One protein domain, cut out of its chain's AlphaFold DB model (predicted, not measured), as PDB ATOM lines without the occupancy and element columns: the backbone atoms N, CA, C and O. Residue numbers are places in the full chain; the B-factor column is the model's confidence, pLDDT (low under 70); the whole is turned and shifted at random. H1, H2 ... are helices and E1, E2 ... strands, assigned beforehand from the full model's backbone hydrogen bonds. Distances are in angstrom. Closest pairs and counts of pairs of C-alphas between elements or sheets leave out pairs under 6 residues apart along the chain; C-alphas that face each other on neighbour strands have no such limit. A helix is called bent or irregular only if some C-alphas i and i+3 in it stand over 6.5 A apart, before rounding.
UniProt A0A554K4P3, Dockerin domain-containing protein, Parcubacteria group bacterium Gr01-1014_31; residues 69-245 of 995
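This is residues 69 to 245 of the 995 residues of the protein "Dockerin domain-containing protein" of Parcubacteria group bacterium Gr01-1014_31 (UniProt A0A554K4P3). A small closed barrel of five strands, E2 E3 E4 E6 E5 round the ring, has H2 and H3 packed on its outside, and the long helix H1 packs on H2, away from the barrel, with residues 84 to 90 and 92 to 97 sticking out. The hairpin E2 E3 runs on past the ring as a two-stranded ribbon, and short E1 is paired onto E5. The printed part has 177 residues, with four named helices followed by six named strands; the class is mixed, helices and strands, and the barrel is mixed, with E4 and E6 parallel and the other neighbour pairs antiparallel. The whole is compact, with a radius of gyration of the C-alphas of 17.5 A, and flat, spanning 53 by 47 by 25 A.

E2, residues 176 to 186, E3, residues 191 to 200, and E4, residues 205 to 210, form a meander of two hairpins, each strand the antiparallel neighbour of the one before. With E5, residues 222 to 231, they make a Greek key, the first strand also the antiparallel neighbour of the fourth. Within hydrogen-bond range are N 180 and O 197 of E2 and E3, 2.8 A, N 198 and O 206 of E3 and E4, 2.8 A, and N 177 and O 223 of E2 and E5, 3.1 A. E6, residues 234 to 244, forms a hairpin with E5, N 229 and O 236 at 2.9 A, and is parallel to E4, N 235 and O 207 at 2.7 A. E5 bends by 88 degrees at residue 227 and E6 by 92 degrees at residue 238. E1, residues 171 to 173, is antiparallel to E5, N 171 and O 230 at 2.8 A. H2, residues 123 to 143, is on the barrel, outside it, at a height of 11.1 A over the sheet; its closest C-alpha pair with E4 is Met 141 and His 209, 6.3 A. H3, residues 145 to 151, is also on it, at 9.2 A, and touches H2, the C-alphas of Met 141 and Ala 148 5.4 A apart. H1, residues 88 to 117, is not on the barrel; with residues 102 to 116 alone it touches H2, closest C-alphas Arg 102 and Ala 136, 5.1 A, opposite ways at a tilt of 37 degrees, only just steep. H4, residues 155 to 161, is on the barrel, its closest C-alpha pair with E1 being Leu 158 and Lys 171, 6.8 A. In H4 every O i to N i+4 pair is within hydrogen-bond range; in H1 25 of 26 are, in H2 14 of 17, and in H3 1 of 3, beside 3 of 4 O i to N i+3 pairs.

H1 begins at C-alpha 88 (-12.448, -18.818, 66.448) and is 44.5 A long. H2, 28.8 A, is irregular, C-alphas 125 and 128 being 7.9 A apart, with a kink of 45 degrees near residue 130. E2 measures 31.7 A and E3 29.8 A; E6 ends at C-alpha 244 (-14.137, 7.835, 32.962).

The C-alphas farthest apart, Gly 119 and Phe 187, are 54.7 A apart. The printed part has no cut, and the link from E4 to E5 is long, 11 residues. Mean pLDDT of the printed part is 77.9; residues 71 to 102, 104, 162 and 189 are under 70.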
ATOM      1  N   CYS A  69     -24.405 -26.178  32.195       80.56
ATOM      2  CA  CYS A  69     -24.489 -26.129  33.647       80.56
ATOM      3  C   CYS A  69     -25.645 -25.211  34.066       80.56
ATOM      4  O   CYS A  69     -25.952 -24.239  33.364       80.56
ATOM      5  N   PRO A  70     -26.325 -25.517  35.187       76.00
ATOM      6  CA  PRO A  70     -27.432 -24.707  35.651       76.00
ATOM      7  C   PRO A  70     -26.944 -23.290  35.939       76.00
ATOM      8  O   PRO A  70     -25.815 -23.075  36.389       76.00
ATOM      9  N   LYS A  71     -27.820 -22.314  35.699       69.12
ATOM     10  CA  LYS A  71     -27.577 -20.976  36.217       69.12
ATOM     11  C   LYS A  71     -27.723 -21.017  37.726       69.12
ATOM     12  O   LYS A  71     -28.814 -21.273  38.231       69.12
ATOM     13  N   ILE A  72     -26.630 -20.769  38.428       61.03
ATOM     14  CA  ILE A  72     -26.652 -20.566  39.870       61.03
ATOM     15  C   ILE A  72     -27.044 -19.108  40.095       61.03
ATOM     16  O   ILE A  72     -26.337 -18.199  39.659       61.03
ATOM     17  N   LEU A  73     -28.195 -18.895  40.726       51.75
ATOM     18  CA  LEU A  73     -28.596 -17.590  41.237       51.75
ATOM     19  C   LEU A  73     -27.978 -17.447  42.622       51.75
ATOM     20  O   LEU A  73     -28.554 -17.873  43.619       51.75
ATOM     21  N   TYR A  74     -26.770 -16.904  42.670       53.09
ATOM     22  CA  TYR A  74     -26.187 -16.504  43.939       53.09
ATOM     23  C   TYR A  74     -26.939 -15.289  44.483       53.09
ATOM     24  O   TYR A  74     -27.251 -14.365  43.727       53.09
ATOM     25  N   ARG A  75     -27.191 -15.253  45.797       52.84
ATOM     26  CA  ARG A  75     -27.693 -14.027  46.426       52.84
ATOM     27  C   ARG A  75     -26.662 -12.912  46.236       52.84
ATOM     28  O   ARG A  75     -25.460 -13.103  46.466       52.84
ATOM     29  N   THR A  76     -27.142 -11.744  45.825       48.25
ATOM     30  CA  THR A  76     -26.426 -10.478  46.025       48.25
ATOM     31  C   THR A  76     -26.287 -10.288  47.532       48.25
ATOM     32  O   THR A  76     -27.295 -10.363  48.238       48.25
ATOM     33  N   PHE A  77     -25.066 -10.078  48.016       51.62
ATOM     34  CA  PHE A  77     -24.776  -9.922  49.448       51.62
ATOM     35  C   PHE A  77     -25.099 -11.142  50.331       51.62
ATOM     36  O   PHE A  77     -25.836 -11.051  51.305       51.62
ATOM     37  N   ASP A  78     -24.511 -12.303  50.025       49.47
ATOM     38  CA  ASP A  78     -24.379 -13.376  51.023       49.47
ATOM     39  C   ASP A  78     -23.320 -12.963  52.067       49.47
ATOM     40  O   ASP A  78     -22.118 -12.949  51.764       49.47
ATOM     41  N   PHE A  79     -23.768 -12.507  53.240       44.19
ATOM     42  CA  PHE A  79     -22.914 -12.247  54.400       44.19
ATOM     43  C   PHE A  79     -22.630 -13.585  55.078       44.19
ATOM     44  O   PHE A  79     -23.553 -14.257  55.536       44.19
ATOM     45  N   ALA A  80     -21.358 -13.984  55.151       35.72
ATOM     46  CA  ALA A  80     -20.980 -15.152  55.935       35.72
ATOM     47  C   ALA A  80     -21.434 -14.926  57.384       35.72
ATOM     48  O   ALA A  80     -21.049 -13.949  58.027       35.72
ATOM     49  N   THR A  81     -22.288 -15.812  57.885       34.53
ATOM     50  CA  THR A  81     -22.963 -15.691  59.178       34.53
ATOM     51  C   THR A  81     -21.979 -15.937  60.322       34.53
ATOM     52  O   THR A  81     -21.978 -16.977  60.975       34.53
ATOM     53  N   SER A  82     -21.120 -14.963  60.616       29.53
ATOM     54  CA  SER A  82     -20.185 -15.013  61.744       29.53
ATOM     55  C   SER A  82     -20.867 -14.658  63.075       29.53
ATOM     56  O   SER A  82     -20.414 -13.826  63.847       29.53
ATOM     57  N   LYS A  83     -21.954 -15.369  63.396       26.33
ATOM     58  CA  LYS A  83     -22.425 -15.550  64.783       26.33
ATOM     59  C   LYS A  83     -22.209 -16.980  65.288       26.33
ATOM     60  O   LYS A  83     -22.815 -17.388  66.272       26.33
ATOM     61  N   ALA A  84     -21.274 -17.718  64.686       27.52
ATOM     62  CA  ALA A  84     -20.575 -18.800  65.377       27.52
ATOM     63  C   ALA A  84     -19.485 -18.190  66.279       27.52
ATOM     64  O   ALA A  84     -18.289 -18.319  66.033       27.52
ATOM     65  N   ALA A  85     -19.919 -17.489  67.327       27.42
ATOM     66  CA  ALA A  85     -19.066 -17.013  68.413       27.42
ATOM     67  C   ALA A  85     -18.719 -18.139  69.410       27.42
ATOM     68  O   ALA A  85     -18.456 -17.864  70.576       27.42
ATOM     69  N   ASP A  86     -18.682 -19.391  68.946       28.91
ATOM     70  CA  ASP A  86     -18.171 -20.531  69.697       28.91
ATOM     71  C   ASP A  86     -16.914 -21.048  68.978       28.91
ATOM     72  O   ASP A  86     -16.952 -21.812  68.020       28.91
ATOM     73  N   SER A  87     -15.779 -20.545  69.462       31.47
ATOM     74  CA  SER A  87     -14.399 -20.855  69.075       31.47
ATOM     75  C   SER A  87     -13.952 -20.424  67.659       31.47
ATOM     76  O   SER A  87     -14.166 -21.060  66.631       31.47
ATOM     77  N   ILE A  88     -13.165 -19.345  67.628       35.41
ATOM     78  CA  ILE A  88     -12.448 -18.818  66.448       35.41
ATOM     79  C   ILE A  88     -11.495 -19.869  65.818       35.41
ATOM     80  O   ILE A  88     -11.025 -19.696  64.695       35.41
ATOM     81  N   ALA A  89     -11.195 -20.969  66.521       32.19
ATOM     82  CA  ALA A  89     -10.337 -22.047  66.036       32.19
ATOM     83  C   ALA A  89     -11.100 -23.116  65.228       32.19
ATOM     84  O   ALA A  89     -10.591 -23.559  64.197       32.19
ATOM     85  N   GLU A  90     -12.313 -23.509  65.637       32.91
ATOM     86  CA  GLU A  90     -13.098 -24.512  64.897       32.91
ATOM     87  C   GLU A  90     -13.631 -23.956  63.572       32.91
ATOM     88  O   GLU A  90     -13.620 -24.672  62.568       32.91
ATOM     89  N   SER A  91     -13.997 -22.668  63.523       43.25
ATOM     90  CA  SER A  91     -14.456 -22.032  62.280       43.25
ATOM     91  C   SER A  91     -13.346 -21.923  61.228       43.25
ATOM     92  O   SER A  91     -13.583 -22.226  60.061       43.25
ATOM     93  N   LYS A  92     -12.110 -21.593  61.629       42.97
ATOM     94  CA  LYS A  92     -10.958 -21.498  60.714       42.97
ATOM     95  C   LYS A  92     -10.548 -22.848  60.139       42.97
ATOM     96  O   LYS A  92     -10.230 -22.935  58.959       42.97
ATOM     97  N   VAL A  93     -10.569 -23.909  60.949       43.56
ATOM     98  CA  VAL A  93     -10.269 -25.269  60.467       43.56
ATOM     99  C   VAL A  93     -11.359 -25.758  59.514       43.56
ATOM    100  O   VAL A  93     -11.041 -26.395  58.512       43.56
ATOM    101  N   LEU A  94     -12.629 -25.458  59.795       45.16
ATOM    102  CA  LEU A  94     -13.736 -25.804  58.905       45.16
ATOM    103  C   LEU A  94     -13.644 -25.042  57.574       45.16
ATOM    104  O   LEU A  94     -13.733 -25.664  56.519       45.16
ATOM    105  N   GLN A  95     -13.372 -23.739  57.624       51.31
ATOM    106  CA  GLN A  95     -13.174 -22.903  56.439       51.31
ATOM    107  C   GLN A  95     -11.989 -23.398  55.595       51.31
ATOM    108  O   GLN A  95     -12.149 -23.639  54.404       51.31
ATOM    109  N   LEU A  96     -10.847 -23.691  56.228       51.56
ATOM    110  CA  LEU A  96      -9.671 -24.242  55.551       51.56
ATOM    111  C   LEU A  96      -9.952 -25.610  54.906       51.56
ATOM    112  O   LEU A  96      -9.502 -25.878  53.793       51.56
ATOM    113  N   LYS A  97     -10.713 -26.486  55.578       54.62
ATOM    114  CA  LYS A  97     -11.146 -27.774  55.007       54.62
ATOM    115  C   LYS A  97     -12.004 -27.569  53.764       54.62
ATOM    116  O   LYS A  97     -11.823 -28.277  52.774       54.62
ATOM    117  N   GLU A  98     -12.925 -26.613  53.809       57.28
ATOM    118  CA  GLU A  98     -13.738 -26.264  52.650       57.28
ATOM    119  C   GLU A  98     -12.903 -25.672  51.514       57.28
ATOM    120  O   GLU A  98     -13.121 -26.056  50.367       57.28
ATOM    121  N   ASP A  99     -11.926 -24.811  51.804       58.78
ATOM    122  CA  ASP A  99     -11.019 -24.239  50.801       58.78
ATOM    123  C   ASP A  99     -10.181 -25.310  50.106       58.78
ATOM    124  O   ASP A  99     -10.154 -25.374  48.874       58.78
ATOM    125  N   ILE A 100      -9.581 -26.227  50.867       63.97
ATOM    126  CA  ILE A 100      -8.832 -27.360  50.307       63.97
ATOM    127  C   ILE A 100      -9.753 -28.228  49.439       63.97
ATOM    128  O   ILE A 100      -9.392 -28.605  48.320       63.97
ATOM    129  N   ALA A 101     -10.970 -28.518  49.909       60.75
ATOM    130  CA  ALA A 101     -11.944 -29.290  49.142       60.75
ATOM    131  C   ALA A 101     -12.387 -28.564  47.856       60.75
ATOM    132  O   ALA A 101     -12.530 -29.210  46.812       60.75
ATOM    133  N   ARG A 102     -12.572 -27.235  47.898       65.94
ATOM    134  CA  ARG A 102     -12.868 -26.390  46.726       65.94
ATOM    135  C   ARG A 102     -11.745 -26.503  45.693       65.94
ATOM    136  O   ARG A 102     -12.008 -26.842  44.538       65.94
ATOM    137  N   GLN A 103     -10.499 -26.308  46.118       70.06
ATOM    138  CA  GLN A 103      -9.317 -26.382  45.255       70.06
ATOM    139  C   GLN A 103      -9.126 -27.781  44.644       70.06
ATOM    140  O   GLN A 103      -8.818 -27.911  43.455       70.06
ATOM    141  N   ALA A 104      -9.373 -28.843  45.419       69.62
ATOM    142  CA  ALA A 104      -9.289 -30.221  44.941       69.62
ATOM    143  C   ALA A 104     -10.315 -30.525  43.834       69.62
ATOM    144  O   ALA A 104      -9.954 -31.130  42.819       69.62
ATOM    145  N   ARG A 105     -11.569 -30.068  43.985       73.50
ATOM    146  CA  ARG A 105     -12.623 -30.214  42.958       73.50
ATOM    147  C   ARG A 105     -12.238 -29.514  41.658       73.50
ATOM    148  O   ARG A 105     -12.430 -30.082  40.583       73.50
ATOM    149  N   ILE A 106     -11.640 -28.325  41.757       73.81
ATOM    150  CA  ILE A 106     -11.170 -27.575  40.589       73.81
ATOM    151  C   ILE A 106     -10.100 -28.380  39.825       73.81
ATOM    152  O   ILE A 106     -10.260 -28.662  38.635       73.81
ATOM    153  N   ARG A 107      -9.064 -28.862  40.523       77.19
ATOM    154  CA  ARG A 107      -7.983 -29.677  39.926       77.19
ATOM    155  C   ARG A 107      -8.455 -31.032  39.393       77.19
ATOM    156  O   ARG A 107      -7.847 -31.600  38.483       77.19
ATOM    157  N   GLN A 108      -9.510 -31.602  39.970       81.12
ATOM    158  CA  GLN A 108     -10.087 -32.858  39.492       81.12
ATOM    159  C   GLN A 108     -10.704 -32.700  38.098       81.12
ATOM    160  O   GLN A 108     -10.473 -33.554  37.239       81.12
ATOM    161  N   VAL A 109     -11.450 -31.617  37.857       81.38
ATOM    162  CA  VAL A 109     -12.051 -31.354  36.541       81.38
ATOM    163  C   VAL A 109     -10.989 -31.111  35.482       81.38
ATOM    164  O   VAL A 109     -11.100 -31.672  34.399       81.38
ATOM    165  N   GLU A 110      -9.918 -30.393  35.813       79.62
ATOM    166  CA  GLU A 110      -8.788 -30.187  34.905       79.62
ATOM    167  C   GLU A 110      -8.209 -31.527  34.400       79.62
ATOM    168  O   GLU A 110      -8.075 -31.763  33.198       79.62
ATOM    169  N   ARG A 111      -7.966 -32.478  35.314       81.75
ATOM    170  CA  ARG A 111      -7.499 -33.834  34.968       81.75
ATOM    171  C   ARG A 111      -8.520 -34.614  34.138       81.75
ATOM    172  O   ARG A 111      -8.143 -35.339  33.218       81.75
ATOM    173  N   SER A 112      -9.805 -34.486  34.461       82.75
ATOM    174  CA  SER A 112     -10.888 -35.117  33.703       82.75
ATOM    175  C   SER A 112     -10.993 -34.570  32.278       82.75
ATOM    176  O   SER A 112     -11.137 -35.366  31.351       82.75
ATOM    177  N   LEU A 113     -10.867 -33.254  32.087       80.69
ATOM    178  CA  LEU A 113     -10.881 -32.606  30.773       80.69
ATOM    179  C   LEU A 113      -9.692 -33.055  29.920       80.69
ATOM    180  O   LEU A 113      -9.884 -33.415  28.760       80.69
ATOM    181  N   ARG A 114      -8.488 -33.168  30.500       82.38
ATOM    182  CA  ARG A 114      -7.320 -33.735  29.796       82.38
ATOM    183  C   ARG A 114      -7.589 -35.152  29.278       82.38
ATOM    184  O   ARG A 114      -7.269 -35.457  28.134       82.38
ATOM    185  N   ARG A 115      -8.265 -36.005  30.059       80.62
ATOM    186  CA  ARG A 115      -8.663 -37.354  29.598       80.62
ATOM    187  C   ARG A 115      -9.679 -37.325  28.455       80.62
ATOM    188  O   ARG A 115      -9.677 -38.253  27.650       80.62
ATOM    189  N   VAL A 116     -10.531 -36.300  28.375       82.19
ATOM    190  CA  VAL A 116     -11.429 -36.103  27.224       82.19
ATOM    191  C   VAL A 116     -10.621 -35.737  25.979       82.19
ATOM    192  O   VAL A 116     -10.827 -36.346  24.933       82.19
ATOM    193  N   VAL A 117      -9.643 -34.829  26.099       78.69
ATOM    194  CA  VAL A 117      -8.721 -34.483  24.995       78.69
ATOM    195  C   VAL A 117      -7.939 -35.713  24.514       78.69
ATOM    196  O   VAL A 117      -7.781 -35.919  23.314       78.69
ATOM    197  N   GLU A 118      -7.508 -36.578  25.435       80.06
ATOM    198  CA  GLU A 118      -6.835 -37.850  25.131       80.06
ATOM    199  C   GLU A 118      -7.770 -38.931  24.542       80.06
ATOM    200  O   GLU A 118      -7.321 -40.044  24.264       80.06
ATOM    201  N   GLY A 119      -9.070 -38.650  24.383       76.69
ATOM    202  CA  GLY A 119     -10.069 -39.603  23.889       76.69
ATOM    203  C   GLY A 119     -10.390 -40.745  24.861       76.69
ATOM    204  O   GLY A 119     -11.007 -41.735  24.471       76.69
ATOM    205  N   LYS A 120      -9.974 -40.633  26.128       77.56
ATOM    206  CA  LYS A 120     -10.157 -41.655  27.173       77.56
ATOM    207  C   LYS A 120     -11.471 -41.513  27.944       77.56
ATOM    208  O   LYS A 120     -11.794 -42.388  28.745       77.56
ATOM    209  N   LYS A 121     -12.203 -40.411  27.765       78.38
ATOM    210  CA  LYS A 121     -13.473 -40.130  28.452       78.38
ATOM    211  C   LYS A 121     -14.388 -39.288  27.559       78.38
ATOM    212  O   LYS A 121     -13.879 -38.486  26.782       78.38
ATOM    213  N   SER A 122     -15.708 -39.451  27.671       79.25
ATOM    214  CA  SER A 122     -16.654 -38.552  27.000       79.25
ATOM    215  C   SER A 122     -16.844 -37.263  27.800       79.25
ATOM    216  O   SER A 122     -16.794 -37.276  29.033       79.25
ATOM    217  N   ILE A 123     -17.116 -36.152  27.109       77.06
ATOM    218  CA  ILE A 123     -17.480 -34.889  27.757       77.06
ATOM    219  C   ILE A 123     -18.782 -35.050  28.551       77.06
ATOM    220  O   ILE A 123     -18.857 -34.572  29.679       77.06
ATOM    221  N   THR A 124     -19.761 -35.808  28.033       76.75
ATOM    222  CA  THR A 124     -21.076 -36.049  28.668       76.75
ATOM    223  C   THR A 124     -20.971 -36.690  30.051       76.75
ATOM    224  O   THR A 124     -21.812 -36.435  30.912       76.75
ATOM    225  N   ASP A 125     -19.907 -37.454  30.299       80.38
ATOM    226  CA  ASP A 125     -19.643 -38.110  31.585       80.38
ATOM    227  C   ASP A 125     -19.116 -37.134  32.651       80.38
ATOM    228  O   ASP A 125     -18.884 -37.519  33.802       80.38
ATOM    229  N   LEU A 126     -18.872 -35.874  32.276       80.88
ATOM    230  CA  LEU A 126     -18.370 -34.824  33.159       80.88
ATOM    231  C   LEU A 126     -19.460 -33.900  33.697       80.88
ATOM    232  O   LEU A 126     -19.125 -33.028  34.491       80.88
ATOM    233  N   GLY A 127     -20.734 -34.086  33.335       78.81
ATOM    234  CA  GLY A 127     -21.819 -33.166  33.703       78.81
ATOM    235  C   GLY A 127     -21.835 -32.779  35.189       78.81
ATOM    236  O   GLY A 127     -21.737 -31.601  35.517       78.81
ATOM    237  N   GLU A 128     -21.871 -33.755  36.100       76.81
ATOM    238  CA  GLU A 128     -21.869 -33.481  37.547       76.81
ATOM    239  C   GLU A 128     -20.558 -32.835  38.027       76.81
ATOM    240  O   GLU A 128     -20.581 -31.909  38.838       76.81
ATOM    241  N   GLN A 129     -19.412 -33.268  37.493       79.06
ATOM    242  CA  GLN A 129     -18.106 -32.714  37.864       79.06
ATOM    243  C   GLN A 129     -17.979 -31.248  37.435       79.06
ATOM    244  O   GLN A 129     -17.470 -30.431  38.195       79.06
ATOM    245  N   LEU A 130     -18.488 -30.902  36.251       83.69
ATOM    246  CA  LEU A 130     -18.518 -29.536  35.736       83.69
ATOM    247  C   LEU A 130     -19.410 -28.626  36.587       83.69
ATOM    248  O   LEU A 130     -19.020 -27.500  36.876       83.69
ATOM    249  N   VAL A 131     -20.555 -29.121  37.071       78.88
ATOM    250  CA  VAL A 131     -21.402 -28.374  38.020       78.88
ATOM    251  C   VAL A 131     -20.693 -28.179  39.364       78.88
ATOM    252  O   VAL A 131     -20.746 -27.097  39.948       78.88
ATOM    253  N   GLN A 132     -19.995 -29.199  39.870       77.75
ATOM    254  CA  GLN A 132     -19.219 -29.076  41.110       77.75
ATOM    255  C   GLN A 132     -18.055 -28.085  40.965       77.75
ATOM    256  O   GLN A 132     -17.823 -27.291  41.878       77.75
ATOM    257  N   TYR A 133     -17.364 -28.101  39.821       84.44
ATOM    258  CA  TYR A 133     -16.341 -27.118  39.470       84.44
ATOM    259  C   TYR A 133     -16.927 -25.710  39.411       84.44
ATOM    260  O   TYR A 133     -16.403 -24.828  40.079       84.44
ATOM    261  N   GLN A 134     -18.029 -25.510  38.681       84.75
ATOM    262  CA  GLN A 134     -18.683 -24.209  38.520       84.75
ATOM    263  C   GLN A 134     -18.982 -23.582  39.890       84.75
ATOM    264  O   GLN A 134     -18.576 -22.452  40.154       84.75
ATOM    265  N   ASN A 135     -19.610 -24.345  40.792       79.69
ATOM    266  CA  ASN A 135     -19.910 -23.898  42.154       79.69
ATOM    267  C   ASN A 135     -18.644 -23.572  42.963       79.69
ATOM    268  O   ASN A 135     -18.579 -22.541  43.631       79.69
ATOM    269  N   ALA A 136     -17.641 -24.456  42.929       76.38
ATOM    270  CA  ALA A 136     -16.402 -24.275  43.685       76.38
ATOM    271  C   ALA A 136     -15.602 -23.062  43.190       76.38
ATOM    272  O   ALA A 136     -15.092 -22.298  44.006       76.38
ATOM    273  N   PHE A 137     -15.532 -22.875  41.872       84.69
ATOM    274  CA  PHE A 137     -14.805 -21.787  41.236       84.69
ATOM    275  C   PHE A 137     -15.486 -20.437  41.473       84.69
ATOM    276  O   PHE A 137     -14.811 -19.502  41.883       84.69
ATOM    277  N   ILE A 138     -16.814 -20.332  41.324       83.19
ATOM    278  CA  ILE A 138     -17.535 -19.079  41.619       83.19
ATOM    279  C   ILE A 138     -17.435 -18.713  43.106       83.19
ATOM    280  O   ILE A 138     -17.224 -17.547  43.438       83.19
ATOM    281  N   ASN A 139     -17.532 -19.692  44.011       80.81
ATOM    282  CA  ASN A 139     -17.328 -19.436  45.439       80.81
ATOM    283  C   ASN A 139     -15.921 -18.901  45.715       80.81
ATOM    284  O   ASN A 139     -15.785 -17.925  46.445       80.81
ATOM    285  N   LEU A 140     -14.900 -19.499  45.089       80.06
ATOM    286  CA  LEU A 140     -13.519 -19.040  45.206       80.06
ATOM    287  C   LEU A 140     -13.326 -17.643  44.600       80.06
ATOM    288  O   LEU A 140     -12.631 -16.831  45.193       80.06
ATOM    289  N   MET A 141     -13.969 -17.327  43.469       85.62
ATOM    290  CA  MET A 141     -13.964 -15.972  42.900       85.62
ATOM    291  C   MET A 141     -14.534 -14.946  43.879       85.62
ATOM    292  O   MET A 141     -13.973 -13.867  44.005       85.62
ATOM    293  N   ARG A 142     -15.626 -15.284  44.575       81.19
ATOM    294  CA  ARG A 142     -16.296 -14.400  45.540       81.19
ATOM    295  C   ARG A 142     -15.522 -14.233  46.850       81.19
ATOM    296  O   ARG A 142     -15.618 -13.172  47.457       81.19
ATOM    297  N   SER A 143     -14.823 -15.271  47.313       75.56
ATOM    298  CA  SER A 143     -14.094 -15.244  48.590       75.56
ATOM    299  C   SER A 143     -12.639 -14.799  48.444       75.56
ATOM    300  O   SER A 143     -12.151 -14.035  49.269       75.56
ATOM    301  N   GLU A 144     -11.945 -15.267  47.404       81.06
ATOM    302  CA  GLU A 144     -10.519 -15.028  47.155       81.06
ATOM    303  C   GLU A 144     -10.233 -14.862  45.643       81.06
ATOM    304  O   GLU A 144      -9.628 -15.744  45.015       81.06
ATOM    305  N   PRO A 145     -10.622 -13.727  45.025       87.88
ATOM    306  CA  PRO A 145     -10.464 -13.507  43.584       87.88
ATOM    307  C   PRO A 145      -9.026 -13.741  43.090       87.88
ATOM    308  O   PRO A 145      -8.800 -14.398  42.074       87.88
ATOM    309  N   THR A 146      -8.023 -13.260  43.834       85.00
ATOM    310  CA  THR A 146      -6.602 -13.436  43.494       85.00
ATOM    311  C   THR A 146      -6.180 -14.908  43.491       85.00
ATOM    312  O   THR A 146      -5.382 -15.318  42.647       85.00
ATOM    313  N   ALA A 147      -6.713 -15.723  44.410       82.31
ATOM    314  CA  ALA A 147      -6.444 -17.157  44.438       82.31
ATOM    315  C   ALA A 147      -7.128 -17.860  43.262       82.31
ATOM    316  O   ALA A 147      -6.491 -18.688  42.611       82.31
ATOM    317  N   ALA A 148      -8.370 -17.483  42.932       86.75
ATOM    318  CA  ALA A 148      -9.131 -18.052  41.817       86.75
ATOM    319  C   ALA A 148      -8.366 -18.004  40.484       86.75
ATOM    320  O   ALA A 148      -8.409 -18.970  39.722       86.75
ATOM    321  N   LEU A 149      -7.584 -16.944  40.245       86.94
ATOM    322  CA  LEU A 149      -6.745 -16.808  39.049       86.94
ATOM    323  C   LEU A 149      -5.755 -17.980  38.878       86.94
ATOM    324  O   LEU A 149      -5.508 -18.421  37.760       86.94
ATOM    325  N   ARG A 150      -5.227 -18.539  39.978       83.56
ATOM    326  CA  ARG A 150      -4.278 -19.676  39.964       83.56
ATOM    327  C   ARG A 150      -4.937 -21.025  39.658       83.56
ATOM    328  O   ARG A 150      -4.234 -22.005  39.411       83.56
ATOM    329  N   TYR A 151      -6.264 -21.083  39.732       83.25
ATOM    330  CA  TYR A 151      -7.072 -22.288  39.530       83.25
ATOM    331  C   TYR A 151      -7.861 -22.256  38.216       83.25
ATOM    332  O   TYR A 151      -8.694 -23.132  37.982       83.25
ATOM    333  N   LEU A 152      -7.596 -21.272  37.352       85.50
ATOM    334  CA  LEU A 152      -8.101 -21.272  35.985       85.50
ATOM    335  C   LEU A 152      -7.510 -22.453  35.191       85.50
ATOM    336  O   LEU A 152      -6.307 -22.704  35.284       85.50
ATOM    337  N   PRO A 153      -8.324 -23.176  34.401       83.31
ATOM    338  CA  PRO A 153      -7.829 -24.142  33.428       83.31
ATOM    339  C   PRO A 153      -6.930 -23.465  32.386       83.31
ATOM    340  O   PRO A 153      -7.145 -22.300  32.052       83.31
ATOM    341  N   ASP A 154      -5.968 -24.207  31.828       81.00
ATOM    342  CA  ASP A 154      -5.126 -23.704  30.734       81.00
ATOM    343  C   ASP A 154      -5.979 -23.212  29.553       81.00
ATOM    344  O   ASP A 154      -7.008 -23.815  29.223       81.00
ATOM    345  N   GLN A 155      -5.508 -22.169  28.863       81.50
ATOM    346  CA  GLN A 155      -6.231 -21.549  27.747       81.50
ATOM    347  C   GLN A 155      -6.625 -22.558  26.660       81.50
ATOM    348  O   GLN A 155      -7.761 -22.546  26.197       81.50
ATOM    349  N   ASP A 156      -5.735 -23.499  26.326       78.44
ATOM    350  CA  ASP A 156      -6.013 -24.550  25.340       78.44
ATOM    351  C   ASP A 156      -7.256 -25.381  25.710       78.44
ATOM    352  O   ASP A 156      -8.011 -25.807  24.832       78.44
ATOM    353  N   MET A 157      -7.502 -25.616  27.006       80.06
ATOM    354  CA  MET A 157      -8.698 -26.323  27.476       80.06
ATOM    355  C   MET A 157      -9.940 -25.437  27.410       80.06
ATOM    356  O   MET A 157     -10.995 -25.914  26.991       80.06
ATOM    357  N   LEU A 158      -9.825 -24.164  27.796       83.81
ATOM    358  CA  LEU A 158     -10.938 -23.216  27.709       83.81
ATOM    359  C   LEU A 158     -11.403 -23.045  26.256       83.81
ATOM    360  O   LEU A 158     -12.601 -23.128  25.988       83.81
ATOM    361  N   ASP A 159     -10.467 -22.927  25.315       80.56
ATOM    362  CA  ASP A 159     -10.756 -22.814  23.884       80.56
ATOM    363  C   ASP A 159     -11.345 -24.114  23.316       80.56
ATOM    364  O   ASP A 159     -12.281 -24.085  22.515       80.56
ATOM    365  N   SER A 160     -10.836 -25.272  23.758       78.94
ATOM    366  CA  SER A 160     -11.289 -26.584  23.270       78.94
ATOM    367  C   SER A 160     -12.704 -26.948  23.725       78.94
ATOM    368  O   SER A 160     -13.418 -27.633  22.991       78.94
ATOM    369  N   PHE A 161     -13.110 -26.528  24.927       81.00
ATOM    370  CA  PHE A 161     -14.389 -26.931  25.526       81.00
ATOM    371  C   PHE A 161     -15.414 -25.801  25.642       81.00
ATOM    372  O   PHE A 161     -16.602 -26.095  25.794       81.00
ATOM    373  N   GLY A 162     -15.010 -24.536  25.506       69.69
ATOM    374  CA  GLY A 162     -15.857 -23.366  25.753       69.69
ATOM    375  C   GLY A 162     -17.153 -23.315  24.935       69.69
ATOM    376  O   GLY A 162     -18.176 -22.872  25.450       69.69
ATOM    377  N   GLU A 163     -17.158 -23.822  23.696       71.81
ATOM    378  CA  GLU A 163     -18.381 -23.912  22.873       71.81
ATOM    379  C   GLU A 163     -19.280 -25.108  23.236       71.81
ATOM    380  O   GLU A 163     -20.469 -25.114  22.925       71.81
ATOM    381  N   THR A 164     -18.722 -26.125  23.895       76.88
ATOM    382  CA  THR A 164     -19.415 -27.377  24.246       76.88
ATOM    383  C   THR A 164     -19.898 -27.427  25.695       76.88
ATOM    384  O   THR A 164     -20.723 -28.278  26.021       76.88
ATOM    385  N   THR A 165     -19.419 -26.533  26.565       79.94
ATOM    386  CA  THR A 165     -19.734 -26.517  28.003       79.94
ATOM    387  C   THR A 165     -20.265 -25.150  28.446       79.94
ATOM    388  O   THR A 165     -19.570 -24.361  29.093       79.94
ATOM    389  N   GLU A 166     -21.512 -24.852  28.095       83.50
ATOM    390  CA  GLU A 166     -22.158 -23.573  28.392       83.50
ATOM    391  C   GLU A 166     -22.357 -23.387  29.910       83.50
ATOM    392  O   GLU A 166     -22.880 -24.264  30.599       83.50
ATOM    393  N   ASN A 167     -21.947 -22.230  30.442       82.94
ATOM    394  CA  ASN A 167     -21.960 -21.863  31.871       82.94
ATOM    395  C   ASN A 167     -21.124 -22.756  32.807       82.94
ATOM    396  O   ASN A 167     -21.133 -22.519  34.010       82.94
ATOM    397  N   CYS A 168     -20.413 -23.762  32.300       85.19
ATOM    398  CA  CYS A 168     -19.675 -24.718  33.129       85.19
ATOM    399  C   CYS A 168     -18.220 -24.324  33.387       85.19
ATOM    400  O   CYS A 168     -17.688 -24.611  34.457       85.19
ATOM    401  N   LEU A 169     -17.574 -23.716  32.392       89.31
ATOM    402  CA  LEU A 169     -16.180 -23.291  32.450       89.31
ATOM    403  C   LEU A 169     -16.085 -21.777  32.232       89.31
ATOM    404  O   LEU A 169     -16.966 -21.207  31.581       89.31
ATOM    405  N   PRO A 170     -15.039 -21.125  32.766       91.62
ATOM    406  CA  PRO A 170     -14.822 -19.707  32.548       91.62
ATOM    407  C   PRO A 170     -14.508 -19.430  31.082       91.62
ATOM    408  O   PRO A 170     -13.810 -20.200  30.427       91.62
ATOM    409  N   LYS A 171     -15.008 -18.312  30.573       90.31
ATOM    410  CA  LYS A 171     -14.739 -17.838  29.221       90.31
ATOM    411  C   LYS A 171     -14.021 -16.503  29.296       90.31
ATOM    412  O   LYS A 171     -14.542 -15.569  29.902       90.31
ATOM    413  N   GLU A 172     -12.863 -16.404  28.654       91.56
ATOM    414  CA  GLU A 172     -12.173 -15.122  28.531       91.56
ATOM    415  C   GLU A 172     -13.067 -14.104  27.806       91.56
ATOM    416  O   GLU A 172     -13.688 -14.404  26.779       91.56
ATOM    417  N   THR A 173     -13.173 -12.904  28.372       89.94
ATOM    418  CA  THR A 173     -14.002 -11.828  27.839       89.94
ATOM    419  C   THR A 173     -13.340 -10.461  27.990       89.94
ATOM    420  O   THR A 173     -12.555 -10.208  28.908       89.94
ATOM    421  N   HIS A 174     -13.714  -9.560  27.082       93.19
ATOM    422  CA  HIS A 174     -13.311  -8.161  27.061       93.19
ATOM    423  C   HIS A 174     -14.574  -7.310  27.005       93.19
ATOM    424  O   HIS A 174     -15.131  -7.054  25.937       93.19
ATOM    425  N   GLU A 175     -15.051  -6.900  28.172       93.25
ATOM    426  CA  GLU A 175     -16.299  -6.156  28.298       93.25
ATOM    427  C   GLU A 175     -16.025  -4.679  28.559       93.25
ATOM    428  O   GLU A 175     -15.075  -4.305  29.243       93.25
ATOM    429  N   THR A 176     -16.880  -3.813  28.025       95.31
ATOM    430  CA  THR A 176     -16.908  -2.389  28.380       95.31
ATOM    431  C   THR A 176     -18.294  -2.054  28.897       95.31
ATOM    432  O   THR A 176     -19.305  -2.486  28.333       95.31
ATOM    433  N   GLY A 177     -18.359  -1.313  29.998       93.56
ATOM    434  CA  GLY A 177     -19.628  -1.038  30.653       93.56
ATOM    435  C   GLY A 177     -19.566   0.066  31.694       93.56
ATOM    436  O   GLY A 177     -18.504   0.595  32.024       93.56
ATOM    437  N   SER A 178     -20.751   0.408  32.192       92.69
ATOM    438  CA  SER A 178     -20.952   1.348  33.294       92.69
ATOM    439  C   SER A 178     -21.148   0.569  34.590       92.69
ATOM    440  O   SER A 178     -21.919  -0.396  34.609       92.69
ATOM    441  N   MET A 179     -20.445   0.958  35.649       92.69
ATOM    442  CA  MET A 179     -20.490   0.266  36.932       92.69
ATOM    443  C   MET A 179     -21.735   0.617  37.750       92.69
ATOM    444  O   MET A 179     -22.206   1.752  37.746       92.69
ATOM    445  N   LEU A 180     -22.214  -0.351  38.520       92.19
ATOM    446  CA  LEU A 180     -23.047  -0.160  39.699       92.19
ATOM    447  C   LEU A 180     -22.260  -0.719  40.885       92.19
ATOM    448  O   LEU A 180     -21.887  -1.896  40.876       92.19
ATOM    449  N   VAL A 181     -21.994   0.140  41.867       93.06
ATOM    450  CA  VAL A 181     -21.245  -0.198  43.080       93.06
ATOM    451  C   VAL A 181     -22.192  -0.085  44.257       93.06
ATOM    452  O   VAL A 181     -22.755   0.986  44.487       93.06
ATOM    453  N   VAL A 182     -22.389  -1.186  44.973       92.12
ATOM    454  CA  VAL A 182     -23.314  -1.268  46.105       92.12
ATOM    455  C   VAL A 182     -22.551  -1.730  47.333       92.12
ATOM    456  O   VAL A 182     -21.782  -2.684  47.265       92.12
ATOM    457  N   HIS A 183     -22.761  -1.032  48.437       91.31
ATOM    458  CA  HIS A 183     -22.171  -1.298  49.734       91.31
ATOM    459  C   HIS A 183     -23.271  -1.693  50.712       91.31
ATOM    460  O   HIS A 183     -24.356  -1.114  50.663       91.31
ATOM    461  N   ALA A 184     -23.021  -2.714  51.522       88.56
ATOM    462  CA  ALA A 184     -23.975  -3.239  52.482       88.56
ATOM    463  C   ALA A 184     -23.294  -3.466  53.833       88.56
ATOM    464  O   ALA A 184     -22.227  -4.087  53.892       88.56
ATOM    465  N   ASP A 185     -23.987  -3.065  54.895       86.50
ATOM    466  CA  ASP A 185     -23.421  -2.894  56.229       86.50
ATOM    467  C   ASP A 185     -24.191  -3.685  57.270       86.50
ATOM    468  O   ASP A 185     -25.411  -3.552  57.416       86.50
ATOM    469  N   ASP A 186     -23.469  -4.496  58.038       80.31
ATOM    470  CA  ASP A 186     -23.986  -5.232  59.184       80.31
ATOM    471  C   ASP A 186     -23.324  -4.727  60.470       80.31
ATOM    472  O   ASP A 186     -22.309  -5.252  60.940       80.31
ATOM    473  N   PHE A 187     -23.935  -3.705  61.075       76.44
ATOM    474  CA  PHE A 187     -23.481  -3.161  62.355       76.44
ATOM    475  C   PHE A 187     -23.618  -4.149  63.519       76.44
ATOM    476  O   PHE A 187     -22.957  -3.948  64.537       76.44
ATOM    477  N   GLU A 188     -24.473  -5.180  63.423       72.12
ATOM    478  CA  GLU A 188     -24.617  -6.171  64.496       72.12
ATOM    479  C   GLU A 188     -23.425  -7.131  64.542       72.12
ATOM    480  O   GLU A 188     -23.036  -7.561  65.630       72.12
ATOM    481  N   ASN A 189     -22.896  -7.502  63.373       68.62
ATOM    482  CA  ASN A 189     -21.783  -8.445  63.240       68.62
ATOM    483  C   ASN A 189     -20.449  -7.762  62.912       68.62
ATOM    484  O   ASN A 189     -19.436  -8.445  62.818       68.62
ATOM    485  N   GLU A 190     -20.443  -6.435  62.763       73.12
ATOM    486  CA  GLU A 190     -19.246  -5.633  62.488       73.12
ATOM    487  C   GLU A 190     -18.569  -6.038  61.172       73.12
ATOM    488  O   GLU A 190     -17.347  -6.093  61.073       73.12
ATOM    489  N   THR A 191     -19.388  -6.336  60.161       75.12
ATOM    490  CA  THR A 191     -18.918  -6.682  58.815       75.12
ATOM    491  C   THR A 191     -19.570  -5.790  57.768       75.12
ATOM    492  O   THR A 191     -20.627  -5.193  57.997       75.12
ATOM    493  N   SER A 192     -18.930  -5.699  56.610       81.25
ATOM    494  CA  SER A 192     -19.489  -5.074  55.418       81.25
ATOM    495  C   SER A 192     -19.198  -5.892  54.174       81.25
ATOM    496  O   SER A 192     -18.402  -6.840  54.179       81.25
ATOM    497  N   LYS A 193     -19.851  -5.527  53.073       83.69
ATOM    498  CA  LYS A 193     -19.556  -6.095  51.766       83.69
ATOM    499  C   LYS A 193     -19.806  -5.072  50.674       83.69
ATOM    500  O   LYS A 193     -20.863  -4.457  50.616       83.69
ATOM    501  N   THR A 194     -18.851  -4.961  49.752       87.12
ATOM    502  CA  THR A 194     -19.032  -4.199  48.510       87.12
ATOM    503  C   THR A 194     -19.228  -5.159  47.350       87.12
ATOM    504  O   THR A 194     -18.425  -6.067  47.150       87.12
ATOM    505  N   GLU A 195     -20.281  -4.951  46.569       88.25
ATOM    506  CA  GLU A 195     -20.502  -5.637  45.303       88.25
ATOM    507  C   GLU A 195     -20.262  -4.662  44.150       88.25
ATOM    508  O   GLU A 195     -20.831  -3.568  44.089       88.25
ATOM    509  N   TYR A 196     -19.426  -5.090  43.211       92.44
ATOM    510  CA  TYR A 196     -19.171  -4.376  41.973       92.44
ATOM    511  C   TYR A 196     -19.889  -5.102  40.844       92.44
ATOM    512  O   TYR A 196     -19.771  -6.315  40.699       92.44
ATOM    513  N   SER A 197     -20.610  -4.372  40.004       92.94
ATOM    514  CA  SER A 197     -21.199  -4.942  38.794       92.94
ATOM    515  C   SER A 197     -21.057  -3.990  37.619       92.94
ATOM    516  O   SER A 197     -21.025  -2.778  37.807       92.94
ATOM    517  N   ILE A 198     -20.973  -4.521  36.401       93.38
ATOM    518  CA  ILE A 198     -21.063  -3.731  35.172       93.38
ATOM    519  C   ILE A 198     -22.351  -4.028  34.438       93.38
ATOM    520  O   ILE A 198     -22.783  -5.176  34.329       93.38
ATOM    521  N   LYS A 199     -22.917  -2.984  33.846       91.44
ATOM    522  CA  LYS A 199     -23.862  -3.100  32.746       91.44
ATOM    523  C   LYS A 199     -23.109  -2.838  31.447       91.44
ATOM    524  O   LYS A 199     -22.681  -1.713  31.188       91.44
ATOM    525  N   THR A 200     -22.928  -3.893  30.663       89.25
ATOM    526  CA  THR A 200     -22.279  -3.834  29.344       89.25
ATOM    527  C   THR A 200     -23.094  -2.987  28.364       89.25
ATOM    528  O   THR A 200     -24.297  -2.773  28.559       89.25
ATOM    529  N   GLU A 201     -22.474  -2.546  27.268       82.00
ATOM    530  CA  GLU A 201     -23.153  -1.785  26.203       82.00
ATOM    531  C   GLU A 201     -24.364  -2.525  25.605       82.00
ATOM    532  O   GLU A 201     -25.342  -1.901  25.194       82.00
ATOM    533  N   PHE A 202     -24.344  -3.861  25.629       80.94
ATOM    534  CA  PHE A 202     -25.436  -4.717  25.156       80.94
ATOM    535  C   PHE A 202     -26.495  -5.022  26.231       80.94
ATOM    536  O   PHE A 202     -27.403  -5.821  26.005       80.94
ATOM    537  N   GLY A 203     -26.402  -4.394  27.407       80.50
ATOM    538  CA  GLY A 203     -27.389  -4.499  28.483       80.50
ATOM    539  C   GLY A 203     -27.247  -5.728  29.384       80.50
ATOM    540  O   GLY A 203     -28.086  -5.922  30.263       80.50
ATOM    541  N   LYS A 204     -26.194  -6.534  29.209       87.19
ATOM    542  CA  LYS A 204     -25.857  -7.651  30.106       87.19
ATOM    543  C   LYS A 204     -25.283  -7.111  31.419       87.19
ATOM    544  O   LYS A 204     -24.374  -6.282  31.367       87.19
ATOM    545  N   LYS A 205     -25.800  -7.580  32.561       88.50
ATOM    546  CA  LYS A 205     -25.226  -7.331  33.893       88.50
ATOM    547  C   LYS A 205     -24.225  -8.440  34.228       88.50
ATOM    548  O   LYS A 205     -24.561  -9.610  34.058       88.50
ATOM    549  N   LEU A 206     -23.035  -8.065  34.687       90.88
ATOM    550  CA  LEU A 206     -21.998  -8.974  35.183       90.88
ATOM    551  C   LEU A 206     -21.530  -8.499  36.557       90.88
ATOM    552  O   LEU A 206     -21.270  -7.308  36.721       90.88
ATOM    553  N   ILE A 207     -21.430  -9.405  37.524       90.94
ATOM    554  CA  ILE A 207     -20.848  -9.121  38.845       90.94
ATOM    555  C   ILE A 207     -19.334  -9.302  38.736       90.94
ATOM    556  O   ILE A 207     -18.870 -10.271  38.145       90.94
ATOM    557  N   LEU A 208     -18.562  -8.352  39.251       93.69
ATOM    558  CA  LEU A 208     -17.113  -8.299  39.104       93.69
ATOM    559  C   LEU A 208     -16.406  -8.735  40.383       93.69
ATOM    560  O   LEU A 208     -16.739  -8.264  41.470       93.69
ATOM    561  N   HIS A 209     -15.348  -9.522  40.213       92.88
ATOM    562  CA  HIS A 209     -14.425  -9.919  41.275       92.88
ATOM    563  C   HIS A 209     -13.014  -9.501  40.879       92.88
ATOM    564  O   HIS A 209     -12.399 -10.124  40.015       92.88
ATOM    565  N   PHE A 210     -12.509  -8.419  41.469       91.81
ATOM    566  CA  PHE A 210     -11.187  -7.890  41.135       91.81
ATOM    567  C   PHE A 210     -10.088  -8.706  41.810       91.81
ATOM    568  O   PHE A 210     -10.044  -8.816  43.032       91.81
ATOM    569  N   THR A 211      -9.161  -9.244  41.015       90.31
ATOM    570  CA  THR A 211      -7.937  -9.886  41.535       90.31
ATOM    571  C   THR A 211      -6.993  -8.879  42.194       90.31
ATOM    572  O   THR A 211      -6.235  -9.243  43.094       90.31
ATOM    573  N   LYS A 212      -7.059  -7.619  41.751       85.62
ATOM    574  CA  LYS A 212      -6.423  -6.449  42.347       85.62
ATOM    575  C   LYS A 212      -7.255  -5.213  42.013       85.62
ATOM    576  O   LYS A 212      -7.488  -4.927  40.842       85.62
ATOM    577  N   GLN A 213      -7.665  -4.475  43.039       83.94
ATOM    578  CA  GLN A 213      -8.296  -3.167  42.899       83.94
ATOM    579  C   GLN A 213      -7.398  -2.115  43.543       83.94
ATOM    580  O   GLN A 213      -7.100  -2.177  44.730       83.94
ATOM    581  N   ASP A 214      -6.959  -1.157  42.741       80.00
ATOM    582  CA  ASP A 214      -5.992  -0.121  43.112       80.00
ATOM    583  C   ASP A 214      -6.594   1.292  43.077       80.00
ATOM    584  O   ASP A 214      -5.896   2.274  43.328       80.00
ATOM    585  N   LYS A 215      -7.886   1.411  42.748       83.06
ATOM    586  CA  LYS A 215      -8.583   2.690  42.588       83.06
ATOM    587  C   LYS A 215      -9.959   2.654  43.237       83.06
ATOM    588  O   LYS A 215     -10.676   1.650  43.159       83.06
ATOM    589  N   PHE A 216     -10.349   3.780  43.828       87.25
ATOM    590  CA  PHE A 216     -11.741   4.027  44.186       87.25
ATOM    591  C   PHE A 216     -12.627   3.991  42.933       87.25
ATOM    592  O   PHE A 216     -12.262   4.530  41.883       87.25
ATOM    593  N   MET A 217     -13.793   3.356  43.046       87.75
ATOM    594  CA  MET A 217     -14.786   3.277  41.979       87.75
ATOM    595  C   MET A 217     -16.171   3.545  42.554       87.75
ATOM    596  O   MET A 217     -16.619   2.859  43.469       87.75
ATOM    597  N   GLU A 218     -16.855   4.517  41.966       90.50
ATOM    598  CA  GLU A 218     -18.252   4.837  42.248       90.50
ATOM    599  C   GLU A 218     -19.176   4.305  41.141       90.50
ATOM    600  O   GLU A 218     -18.732   3.929  40.045       90.50
ATOM    601  N   SER A 219     -20.484   4.294  41.401       93.25
ATOM    602  CA  SER A 219     -21.475   3.983  40.369       93.25
ATOM    603  C   SER A 219     -21.348   4.950  39.185       93.25
ATOM    604  O   SER A 219     -20.986   6.111  39.340       93.25
ATOM    605  N   ARG A 220     -21.633   4.458  37.975       92.25
ATOM    606  CA  ARG A 220     -21.431   5.128  36.674       92.25
ATOM    607  C   ARG A 220     -19.974   5.328  36.249       92.25
ATOM    608  O   ARG A 220     -19.734   5.881  35.173       92.25
ATOM    609  N   THR A 221     -19.003   4.827  37.017       93.44
ATOM    610  CA  THR A 221     -17.632   4.662  36.516       93.44
ATOM    611  C   THR A 221     -17.663   3.783  35.268       93.44
ATOM    612  O   THR A 221     -18.219   2.686  35.284       93.44
ATOM    613  N   LYS A 222     -17.084   4.265  34.167       93.88
ATOM    614  CA  LYS A 222     -16.935   3.472  32.947       93.88
ATOM    615  C   LYS A 222     -15.603   2.762  32.982       93.88
ATOM    616  O   LYS A 222     -14.560   3.415  33.061       93.88
ATOM    617  N   ILE A 223     -15.651   1.444  32.869       94.69
ATOM    618  CA  ILE A 223     -14.459   0.607  32.822       94.69
ATOM    619  C   ILE A 223     -14.444  -0.226  31.548       94.69
ATOM    620  O   ILE A 223     -15.491  -0.606  31.011       94.69
ATOM    621  N   LYS A 224     -13.233  -0.518  31.092       95.50
ATOM    622  CA  LYS A 224     -12.945  -1.510  30.067       95.50
ATOM    623  C   LYS A 224     -12.174  -2.643  30.720       95.50
ATOM    624  O   LYS A 224     -11.081  -2.432  31.234       95.50
ATOM    625  N   ILE A 225     -12.738  -3.839  30.686       95.25
ATOM    626  CA  ILE A 225     -12.058  -5.058  31.106       95.25
ATOM    627  C   ILE A 225     -11.076  -5.428  29.998       95.25
ATOM    628  O   ILE A 225     -11.475  -5.800  28.892       95.25
ATOM    629  N   ALA A 226      -9.787  -5.255  30.282       93.31
ATOM    630  CA  ALA A 226      -8.718  -5.612  29.363       93.31
ATOM    631  C   ALA A 226      -8.519  -7.128  29.343       93.31
ATOM    632  O   ALA A 226      -8.269  -7.675  28.272       93.31
ATOM    633  N   LYS A 227      -8.703  -7.799  30.486       94.06
ATOM    634  CA  LYS A 227      -8.669  -9.258  30.602       94.06
ATOM    635  C   LYS A 227      -9.524  -9.731  31.777       94.06
ATOM    636  O   LYS A 227      -9.358  -9.264  32.905       94.06
ATOM    637  N   GLY A 228     -10.435 -10.665  31.523       94.56
ATOM    638  CA  GLY A 228     -11.257 -11.272  32.565       94.56
ATOM    639  C   GLY A 228     -11.918 -12.568  32.113       94.56
ATOM    640  O   GLY A 228     -11.970 -12.854  30.921       94.56
ATOM    641  N   TYR A 229     -12.424 -13.347  33.067       94.06
ATOM    642  CA  TYR A 229     -13.011 -14.665  32.820       94.06
ATOM    643  C   TYR A 229     -14.434 -14.722  33.364       94.06
ATOM    644  O   TYR A 229     -14.657 -14.650  34.574       94.06
ATOM    645  N   GLU A 230     -15.400 -14.825  32.459       92.56
ATOM    646  CA  GLU A 230     -16.815 -14.883  32.787       92.56
ATOM    647  C   GLU A 230     -17.272 -16.323  33.005       92.56
ATOM    648  O   GLU A 230     -17.027 -17.198  32.174       92.56
ATOM    649  N   ILE A 231     -18.026 -16.558  34.071       90.38
ATOM    650  CA  ILE A 231     -18.742 -17.807  34.295       90.38
ATOM    651  C   ILE A 231     -20.084 -17.508  34.963       90.38
ATOM    652  O   ILE A 231     -20.151 -16.903  36.027       90.38
ATOM    653  N   ASN A 232     -21.183 -17.927  34.333       85.44
ATOM    654  CA  ASN A 232     -22.527 -17.836  34.912       85.44
ATOM    655  C   ASN A 232     -22.928 -16.420  35.419       85.44
ATOM    656  O   ASN A 232     -23.574 -16.278  36.453       85.44
ATOM    657  N   GLY A 233     -22.559 -15.360  34.690       86.06
ATOM    658  CA  GLY A 233     -22.883 -13.971  35.058       86.06
ATOM    659  C   GLY A 233     -21.945 -13.325  36.088       86.06
ATOM    660  O   GLY A 233     -22.112 -12.148  36.405       86.06
ATOM    661  N   GLU A 234     -20.948 -14.065  36.563       90.50
ATOM    662  CA  GLU A 234     -19.836 -13.588  37.387       90.50
ATOM    663  C   GLU A 234     -18.608 -13.385  36.494       90.50
ATOM    664  O   GLU A 234     -18.400 -14.144  35.547       90.50
ATOM    665  N   LEU A 235     -17.779 -12.388  36.789       93.62
ATOM    666  CA  LEU A 235     -16.598 -12.036  36.008       93.62
ATOM    667  C   LEU A 235     -15.390 -11.845  36.926       93.62
ATOM    668  O   LEU A 235     -15.339 -10.902  37.715       93.62
ATOM    669  N   LEU A 236     -14.397 -12.727  36.798       95.31
ATOM    670  CA  LEU A 236     -13.095 -12.552  37.438       95.31
ATOM    671  C   LEU A 236     -12.290 -11.530  36.630       95.31
ATOM    672  O   LEU A 236     -12.025 -11.763  35.452       95.31
ATOM    673  N   VAL A 237     -11.909 -10.412  37.244       95.69
ATOM    674  CA  VAL A 237     -11.191  -9.315  36.583       95.69
ATOM    675  C   VAL A 237      -9.700  -9.413  36.897       95.69
ATOM    676  O   VAL A 237      -9.278  -9.228  38.043       95.69
ATOM    677  N   GLU A 238      -8.906  -9.707  35.868       94.00
ATOM    678  CA  GLU A 238      -7.441  -9.754  35.941       94.00
ATOM    679  C   GLU A 238      -6.840  -8.377  35.636       94.00
ATOM    680  O   GLU A 238      -5.980  -7.906  36.375       94.00
ATOM    681  N   ASP A 239      -7.330  -7.716  34.584       93.81
ATOM    682  CA  ASP A 239      -6.846  -6.402  34.157       93.81
ATOM    683  C   ASP A 239      -7.993  -5.512  33.659       93.81
ATOM    684  O   ASP A 239      -8.914  -5.965  32.962       93.81
ATOM    685  N   TYR A 240      -7.939  -4.230  34.015       94.88
ATOM    686  CA  TYR A 240      -8.977  -3.254  33.710       94.88
ATOM    687  C   TYR A 240      -8.426  -1.832  33.559       94.88
ATOM    688  O   TYR A 240      -7.456  -1.420  34.190       94.88
ATOM    689  N   GLU A 241      -9.111  -1.048  32.733       94.56
ATOM    690  CA  GLU A 241      -8.843   0.367  32.520       94.56
ATOM    691  C   GLU A 241     -10.075   1.191  32.910       94.56
ATOM    692  O   GLU A 241     -11.193   0.926  32.458       94.56
ATOM    693  N   VAL A 242      -9.875   2.221  33.734       93.06
ATOM    694  CA  VAL A 242     -10.914   3.212  34.041       93.06
ATOM    695  C   VAL A 242     -10.942   4.245  32.917       93.06
ATOM    696  O   VAL A 242     -10.005   5.024  32.767       93.06
ATOM    697  N   LEU A 243     -12.023   4.260  32.135       94.25
ATOM    698  CA  LEU A 243     -12.193   5.164  30.992       94.25
ATOM    699  C   LEU A 243     -12.704   6.546  31.415       94.25
ATOM    700  O   LEU A 243     -12.330   7.561  30.831       94.25
ATOM    701  N   SER A 244     -13.603   6.589  32.401       92.38
ATOM    702  CA  SER A 244     -14.137   7.835  32.962       92.38
ATOM    703  C   SER A 244     -14.808   7.593  34.310       92.38
ATOM    704  O   SER A 244     -15.462   6.566  34.483       92.38
ATOM    705  N   GLN A 245     -14.754   8.578  35.204       87.75
ATOM    706  CA  GLN A 245     -15.551   8.629  36.432       87.75
ATOM    707  C   GLN A 245     -16.485   9.845  36.389       87.75
ATOM    708  O   GLN A 245     -16.118  10.857  35.786       87.75
TER     709      GLN A 245